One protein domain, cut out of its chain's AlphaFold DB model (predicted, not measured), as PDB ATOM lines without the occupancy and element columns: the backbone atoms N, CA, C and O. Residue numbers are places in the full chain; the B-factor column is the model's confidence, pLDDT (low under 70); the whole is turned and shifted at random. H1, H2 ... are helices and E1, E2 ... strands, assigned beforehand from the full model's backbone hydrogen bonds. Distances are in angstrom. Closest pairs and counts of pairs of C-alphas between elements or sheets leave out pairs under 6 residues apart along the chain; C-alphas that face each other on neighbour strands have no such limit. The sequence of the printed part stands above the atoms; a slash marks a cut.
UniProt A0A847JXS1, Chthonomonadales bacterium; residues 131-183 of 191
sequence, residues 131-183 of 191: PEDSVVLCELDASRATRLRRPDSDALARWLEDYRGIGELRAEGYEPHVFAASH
ATOM      1  N   PRO A 131     -26.013 -17.655 -64.145       89.12
ATOM      2  CA  PRO A 131     -26.454 -16.687 -65.148       89.12
ATOM      3  C   PRO A 131     -25.861 -15.279 -64.946       89.12
ATOM      4  O   PRO A 131     -25.621 -14.580 -65.927       89.12
ATOM      5  N   GLU A 132     -25.541 -14.878 -63.715       88.44
ATOM      6  CA  GLU A 132     -24.910 -13.598 -63.368       88.44
ATOM      7  C   GLU A 132     -23.547 -13.384 -64.047       88.44
ATOM      8  O   GLU A 132     -23.221 -12.284 -64.500       88.44
ATOM      9  N   ASP A 133     -22.767 -14.458 -64.174       87.25
ATOM     10  CA  ASP A 133     -21.417 -14.419 -64.736       87.25
ATOM     11  C   ASP A 133     -21.417 -14.598 -66.259       87.25
ATOM     12  O   ASP A 133     -20.480 -14.177 -66.951       87.25
ATOM     13  N   SER A 134     -22.453 -15.242 -66.795       90.06
ATOM     14  CA  SER A 134     -22.454 -15.792 -68.153       90.06
ATOM     15  C   SER A 134     -23.420 -15.095 -69.112       90.06
ATOM     16  O   SER A 134     -23.152 -15.075 -70.314       90.06
ATOM     17  N   VAL A 135     -24.497 -14.482 -68.617       93.25
ATOM     18  CA  VAL A 135     -25.530 -13.880 -69.467       93.25
ATOM     19  C   VAL A 135     -25.200 -12.429 -69.803       93.25
ATOM     20  O   VAL A 135     -24.857 -11.612 -68.948       93.25
ATOM     21  N   VAL A 136     -25.352 -12.098 -71.084       93.56
ATOM     22  CA  VAL A 136     -25.304 -10.731 -71.597       93.56
ATOM     23  C   VAL A 136     -26.545 -10.514 -72.450       93.56
ATOM     24  O   VAL A 136     -26.736 -11.190 -73.459       93.56
ATOM     25  N   LEU A 137     -27.384  -9.560 -72.057       93.00
ATOM     26  CA  LEU A 137     -28.506  -9.108 -72.865       93.00
ATOM     27  C   LEU A 137     -27.974  -8.242 -74.007       93.00
ATOM     28  O   LEU A 137     -27.298  -7.241 -73.769       93.00
ATOM     29  N   CYS A 138     -28.277  -8.640 -75.239       92.25
ATOM     30  CA  CYS A 138     -27.972  -7.885 -76.446       92.25
ATOM     31  C   CYS A 138     -29.264  -7.273 -76.989       92.25
ATOM     32  O   CYS A 138     -30.176  -7.999 -77.384       92.25
ATOM     33  N   GLU A 139     -29.342  -5.945 -77.008       89.81
ATOM     34  CA  GLU A 139     -30.513  -5.199 -77.468       89.81
ATOM     35  C   GLU A 139     -30.120  -4.050 -78.405       89.81
ATOM     36  O   GLU A 139     -28.961  -3.632 -78.466       89.81
ATOM     37  N   LEU A 140     -31.092  -3.543 -79.165       90.00
ATOM     38  CA  LEU A 140     -30.940  -2.313 -79.938       90.00
ATOM     39  C   LEU A 140     -31.610  -1.172 -79.175       90.00
ATOM     40  O   LEU A 140     -32.786  -1.270 -78.829       90.00
ATOM     41  N   ASP A 141     -30.877  -0.086 -78.944       86.69
ATOM     42  CA  ASP A 141     -31.449   1.117 -78.341       86.69
ATOM     43  C   ASP A 141     -32.373   1.877 -79.320       86.69
ATOM     44  O   ASP A 141     -32.533   1.515 -80.491       86.69
ATOM     45  N   ALA A 142     -32.975   2.974 -78.852       87.31
ATOM     46  CA  ALA A 142     -33.866   3.813 -79.661       87.31
ATOM     47  C   ALA A 142     -33.192   4.388 -80.928       87.31
ATOM     48  O   ALA A 142     -33.877   4.701 -81.903       87.31
ATOM     49  N   SER A 143     -31.860   4.500 -80.933       91.44
ATOM     50  CA  SER A 143     -31.052   4.937 -82.077       91.44
ATOM     51  C   SER A 143     -30.589   3.786 -82.983       91.44
ATOM     52  O   SER A 143     -29.893   4.024 -83.969       91.44
ATOM     53  N   ARG A 144     -31.017   2.548 -82.694       90.12
ATOM     54  CA  ARG A 144     -30.580   1.295 -83.332       90.12
ATOM     55  C   ARG A 144     -29.105   0.957 -83.112       90.12
ATOM     56  O   ARG A 144     -28.537   0.195 -83.896       90.12
ATOM     57  N   ALA A 145     -28.483   1.483 -82.062       91.06
ATOM     58  CA  ALA A 145     -27.148   1.056 -81.667       91.06
ATOM     59  C   ALA A 145     -27.231  -0.180 -80.759       91.06
ATOM     60  O   ALA A 145     -28.119  -0.291 -79.914       91.06
ATOM     61  N   THR A 146     -26.297  -1.117 -80.936       92.50
ATOM     62  CA  THR A 146     -26.205  -2.321 -80.105       92.50
ATOM     63  C   THR A 146     -25.773  -1.962 -78.687       92.50
ATOM     64  O   THR A 146     -24.745  -1.314 -78.484       92.50
ATOM     65  N   ARG A 147     -26.540  -2.421 -77.701       91.06
ATOM     66  CA  ARG A 147     -26.223  -2.350 -76.276       91.06
ATOM     67  C   ARG A 147     -26.070  -3.764 -75.728       91.06
ATOM     68  O   ARG A 147     -26.901  -4.631 -75.980       91.06
ATOM     69  N   LEU A 148     -24.984  -3.977 -74.990       92.25
ATOM     70  CA  LEU A 148     -24.689  -5.221 -74.288       92.25
ATOM     71  C   LEU A 148     -24.752  -4.946 -72.790       92.25
ATOM     72  O   LEU A 148     -24.006  -4.101 -72.291       92.25
ATOM     73  N   ARG A 149     -25.636  -5.638 -72.073       91.06
ATOM     74  CA  ARG A 149     -25.858  -5.429 -70.637       91.06
ATOM     75  C   ARG A 149     -25.693  -6.731 -69.883       91.06
ATOM     76  O   ARG A 149     -26.237  -7.757 -70.276       91.06
ATOM     77  N   ARG A 150     -24.949  -6.678 -68.785       91.88
ATOM     78  CA  ARG A 150     -24.879  -7.776 -67.820       91.88
ATOM     79  C   ARG A 150     -25.961  -7.590 -66.757       91.88
ATOM     80  O   ARG A 150     -26.319  -6.441 -66.480       91.88
ATOM     81  N   PRO A 151     -26.496  -8.683 -66.196       91.56
ATOM     82  CA  PRO A 151     -27.403  -8.586 -65.067       91.56
ATOM     83  C   PRO A 151     -26.654  -8.036 -63.847       91.56
ATOM     84  O   PRO A 151     -25.480  -8.340 -63.630       91.56
ATOM     85  N   ASP A 152     -27.340  -7.228 -63.051       90.94
ATOM     86  CA  ASP A 152     -26.896  -6.850 -61.716       90.94
ATOM     87  C   ASP A 152     -27.054  -8.059 -60.787       90.94
ATOM     88  O   ASP A 152     -28.143  -8.626 -60.676       90.94
ATOM     89  N   SER A 153     -25.960  -8.482 -60.150       89.12
ATOM     90  CA  SER A 153     -25.936  -9.709 -59.351       89.12
ATOM     91  C   SER A 153     -26.897  -9.656 -58.159       89.12
ATOM     92  O   SER A 153     -27.549 -10.657 -57.873       89.12
ATOM     93  N   ASP A 154     -27.047  -8.501 -57.502       89.44
ATOM     94  CA  ASP A 154     -27.917  -8.346 -56.328       89.44
ATOM     95  C   ASP A 154     -29.400  -8.276 -56.727       89.44
ATOM     96  O   ASP A 154     -30.281  -8.786 -56.031       89.44
ATOM     97  N   ALA A 155     -29.712  -7.633 -57.853       89.56
ATOM     98  CA  ALA A 155     -31.054  -7.630 -58.423       89.56
ATOM     99  C   ALA A 155     -31.456  -9.018 -58.932       89.56
ATOM    100  O   ALA A 155     -32.580  -9.449 -58.678       89.56
ATOM    101  N   LEU A 156     -30.539  -9.733 -59.595       89.19
ATOM    102  CA  LEU A 156     -30.786 -11.095 -60.056       89.19
ATOM    103  C   LEU A 156     -30.968 -12.057 -58.879       89.19
ATOM    104  O   LEU A 156     -31.894 -12.859 -58.907       89.19
ATOM    105  N   ALA A 157     -30.147 -11.956 -57.830       88.44
ATOM    106  CA  ALA A 157     -30.292 -12.787 -56.637       88.44
ATOM    107  C   ALA A 157     -31.681 -12.626 -56.001       88.44
ATOM    108  O   ALA A 157     -32.348 -13.622 -55.747       88.44
ATOM    109  N   ARG A 158     -32.154 -11.381 -55.840       89.25
ATOM    110  CA  ARG A 158     -33.511 -11.097 -55.338       89.25
ATOM    111  C   ARG A 158     -34.605 -11.644 -56.250       89.25
ATOM    112  O   ARG A 158     -35.604 -12.148 -55.764       89.25
ATOM    113  N   TRP A 159     -34.426 -11.565 -57.568       88.06
ATOM    114  CA  TRP A 159     -35.371 -12.157 -58.516       88.06
ATOM    115  C   TRP A 159     -35.457 -13.682 -58.359       88.06
ATOM    116  O   TRP A 159     -36.547 -14.243 -58.316       88.06
ATOM    117  N   LEU A 160     -34.315 -14.355 -58.223       87.38
ATOM    118  CA  LEU A 160     -34.248 -15.812 -58.080       87.38
ATOM    119  C   LEU A 160     -34.787 -16.330 -56.730       87.38
ATOM    120  O   LEU A 160     -34.968 -17.538 -56.586       87.38
ATOM    121  N   GLU A 161     -35.057 -15.458 -55.749       87.25
ATOM    122  CA  GLU A 161     -35.772 -15.833 -54.517       87.25
ATOM    123  C   GLU A 161     -37.256 -16.129 -54.787       87.25
ATOM    124  O   GLU A 161     -37.812 -17.063 -54.203       87.25
ATOM    125  N   ASP A 162     -37.876 -15.370 -55.697       83.81
ATOM    126  CA  ASP A 162     -39.314 -15.430 -55.982       83.81
ATOM    127  C   ASP A 162     -39.647 -16.168 -57.300       83.81
ATOM    128  O   ASP A 162     -40.779 -16.630 -57.478       83.81
ATOM    129  N   TYR A 163     -38.677 -16.323 -58.210       83.44
ATOM    130  CA  TYR A 163     -38.873 -16.829 -59.579       83.44
ATOM    131  C   TYR A 163     -37.870 -17.920 -59.974       83.44
ATOM    132  O   TYR A 163     -36.819 -18.087 -59.356       83.44
ATOM    133  N   ARG A 164     -38.184 -18.699 -61.023       74.50
ATOM    134  CA  ARG A 164     -37.415 -19.914 -61.360       74.50
ATOM    135  C   ARG A 164     -36.133 -19.666 -62.146       74.50
ATOM    136  O   ARG A 164     -35.264 -20.535 -62.122       74.50
ATOM    137  N   GLY A 165     -36.006 -18.535 -62.835       83.12
ATOM    138  CA  GLY A 165     -34.820 -18.269 -63.642       83.12
ATOM    139  C   GLY A 165     -34.845 -16.954 -64.415       83.12
ATOM    140  O   GLY A 165     -35.816 -16.193 -64.388       83.12
ATOM    141  N   ILE A 166     -33.730 -16.671 -65.090       87.62
ATOM    142  CA  ILE A 166     -33.536 -15.461 -65.902       87.62
ATOM    143  C   ILE A 166     -34.250 -15.548 -67.263       87.62
ATOM    144  O   ILE A 166     -34.526 -14.525 -67.887       87.62
ATOM    145  N   GLY A 167     -34.574 -16.758 -67.725       87.06
ATOM    146  CA  GLY A 167     -35.409 -16.986 -68.898       87.06
ATOM    147  C   GLY A 167     -36.849 -16.539 -68.662       87.06
ATOM    148  O   GLY A 167     -37.418 -15.867 -69.516       87.06
ATOM    149  N   GLU A 168     -37.416 -16.818 -67.485       84.81
ATOM    150  CA  GLU A 168     -38.738 -16.311 -67.075       84.81
ATOM    151  C   GLU A 168     -38.769 -14.774 -67.065       84.81
ATOM    152  O   GLU A 168     -39.671 -14.162 -67.633       84.81
ATOM    153  N   LEU A 169     -37.716 -14.148 -66.532       88.62
ATOM    154  CA  LEU A 169     -37.545 -12.694 -66.545       88.62
ATOM    155  C   LEU A 169     -37.572 -12.102 -67.961       88.62
ATOM    156  O   LEU A 169     -38.218 -11.076 -68.184       88.62
ATOM    157  N   ARG A 170     -36.889 -12.744 -68.915       86.94
ATOM    158  CA  ARG A 170     -36.881 -12.334 -70.325       86.94
ATOM    159  C   ARG A 170     -38.231 -12.584 -71.003       86.94
ATOM    160  O   ARG A 170     -38.714 -11.745 -71.754       86.94
ATOM    161  N   ALA A 171     -38.859 -13.724 -70.731       86.69
ATOM    162  CA  ALA A 171     -40.151 -14.078 -71.312       86.69
ATOM    163  C   ALA A 171     -41.270 -13.111 -70.886       86.69
ATOM    164  O   ALA A 171     -42.173 -12.821 -71.672       86.69
ATOM    165  N   GLU A 172     -41.206 -12.609 -69.651       86.44
ATOM    166  CA  GLU A 172     -42.204 -11.702 -69.079       86.44
ATOM    167  C   GLU A 172     -41.885 -10.210 -69.284       86.44
ATOM    168  O   GLU A 172     -42.726  -9.358 -68.989       86.44
ATOM    169  N   GLY A 173     -40.715  -9.872 -69.836       84.62
ATOM    170  CA  GLY A 173     -40.335  -8.488 -70.126       84.62
ATOM    171  C   GLY A 173     -39.842  -7.699 -68.903       84.62
ATOM    172  O   GLY A 173     -39.996  -6.474 -68.843       84.62
ATOM    173  N   TYR A 174     -39.301  -8.385 -67.891       86.69
ATOM    174  CA  TYR A 174     -38.782  -7.769 -66.664       86.69
ATOM    175  C   TYR A 174     -37.280  -7.462 -66.718       86.69
ATOM    176  O   TYR A 174     -36.710  -7.052 -65.702       86.69
ATOM    177  N   GLU A 175     -36.639  -7.556 -67.890       86.19
ATOM    178  CA  GLU A 175     -35.216  -7.253 -68.087       86.19
ATOM    179  C   GLU A 175     -34.768  -5.931 -67.451       86.19
ATOM    180  O   GLU A 175     -33.725  -5.939 -66.790       86.19
ATOM    181  N   PRO A 176     -35.528  -4.817 -67.536       85.12
ATOM    182  CA  PRO A 176     -35.101  -3.541 -66.963       85.12
ATOM    183  C   PRO A 176     -34.860  -3.553 -65.445       85.12
ATOM    184  O   PRO A 176     -34.162  -2.673 -64.944       85.12
ATOM    185  N   HIS A 177     -35.428  -4.516 -64.708       84.62
ATOM    186  CA  HIS A 177     -35.284  -4.614 -63.250       84.62
ATOM    187  C   HIS A 177     -33.966  -5.260 -62.819       84.62
ATOM    188  O   HIS A 177     -33.501  -5.006 -61.710       84.62
ATOM    189  N   VAL A 178     -33.375  -6.090 -63.682       87.25
ATOM    190  CA  VAL A 178     -32.170  -6.871 -63.370       87.25
ATOM    191  C   VAL A 178     -30.997  -6.455 -64.236       87.25
ATOM    192  O   VAL A 178     -29.884  -6.301 -63.749       87.25
ATOM    193  N   PHE A 179     -31.224  -6.198 -65.516       85.69
ATOM    194  CA  PHE A 179     -30.219  -5.623 -66.392       85.69
ATOM    195  C   PHE A 179     -30.285  -4.114 -66.212       85.69
ATOM    196  O   PHE A 179     -30.948  -3.448 -66.992       85.69
ATOM    197  N   ALA A 180     -29.667  -3.541 -65.178       72.75
ATOM    198  CA  ALA A 180     -29.625  -2.085 -65.002       72.75
ATOM    199  C   ALA A 180     -28.748  -1.403 -66.076       72.75
ATOM    200  O   ALA A 180     -28.014  -2.057 -66.824       72.75
ATOM    201  N   ALA A 181     -28.874  -0.080 -66.230       56.94
ATOM    202  CA  ALA A 181     -28.039   0.675 -67.162       56.94
ATOM    203  C   ALA A 181     -26.601   0.698 -66.629       56.94
ATOM    204  O   ALA A 181     -26.368   1.098 -65.488       56.94
ATOM    205  N   SER A 182     -25.632   0.260 -67.435       47.94
ATOM    206  CA  SER A 182     -24.226   0.393 -67.050       47.94
ATOM    207  C   SER A 182     -23.878   1.880 -66.900       47.94
ATOM    208  O   SER A 182     -24.364   2.711 -67.670       47.94
ATOM    209  N   HIS A 183     -22.990   2.220 -65.964       42.44
ATOM    210  CA  HIS A 183     -22.485   3.582 -65.732       42.44
ATOM    211  C   HIS A 183     -21.819   4.265 -66.954       42.44
ATOM    212  O   HIS A 183     -21.351   5.392 -66.829       42.44
TER     213      HIS A 183
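AT A GLANCE: This is residues 131 to 183 of the 191 residues of a protein of Chthonomonadales bacterium (UniProt A0A847JXS1). A small elongated domain, with a two-stranded hairpin, E1 and E2, toward one end and a loosely set group of four short helices, H1 to H4, toward the other, joined by tight links and followed by a tail, residues 179 to 183, with no named element. H2, the longest helix, lies toward the end away from the hairpin's turn, and H4 lies nearest the middle. The printed part has 53 residues, with the order H1, E1, E2, H2, H3, H4 along the chain; the sheet, E1 - E2, is antiparallel and the class is mixed, helices and strands. The whole is compact, with a radius of gyration of the C-alphas of 11.1 A, and spans 35 by 22 by 17 A.

HOW THE PARTS SIT: E1, residues 137 to 140, and E2, residues 146 to 149, form an antiparallel hairpin, with 153 degrees between their directions. N 137 and O 149 are 2.8 A apart and N 139 and O 147 are 3.0 A apart, both within hydrogen-bond range. H4, residues 175 to 178, is apart from E1, but only just, at 8.4 A. H4 touches H2, residues 153 to 162; their closest C-alphas, those of Ala 155 and Val 178, are 5.1 A apart. H3, residues 166 to 172, is close to H2 but not clearly touching: their closest C-alphas, those of Leu 156 and Ile 166, are 7.8 A apart. H1, residues 131 to 134, is close to H2 but not clearly touching, with the closest C-alphas, those of Glu 132 and Ser 153, 5.7 A apart. Every O i to N i+4 pair is within hydrogen-bond range in H3, and 5 of 6 are in H2; H1 and H4 are too short for such a pair.

IN THESE COORDINATES: H1 begins at C-alpha 131, (-26.454, -16.687, -65.148). E1 measures 10.1 A and E2 10.0 A from first to last C-alpha. H2 measures 14.9 A and H3 10.0 A. H4 ends at C-alpha 178, (-32.170, -6.871, -63.370).

THE WHOLE: The C-alphas farthest apart, those of Ser 143 and Glu 161, are 34.8 A apart. The printed part has no cut, and the five links between its named elements are tight. Mean pLDDT of the printed part is 85.8; residues 181 to 183 are under 70.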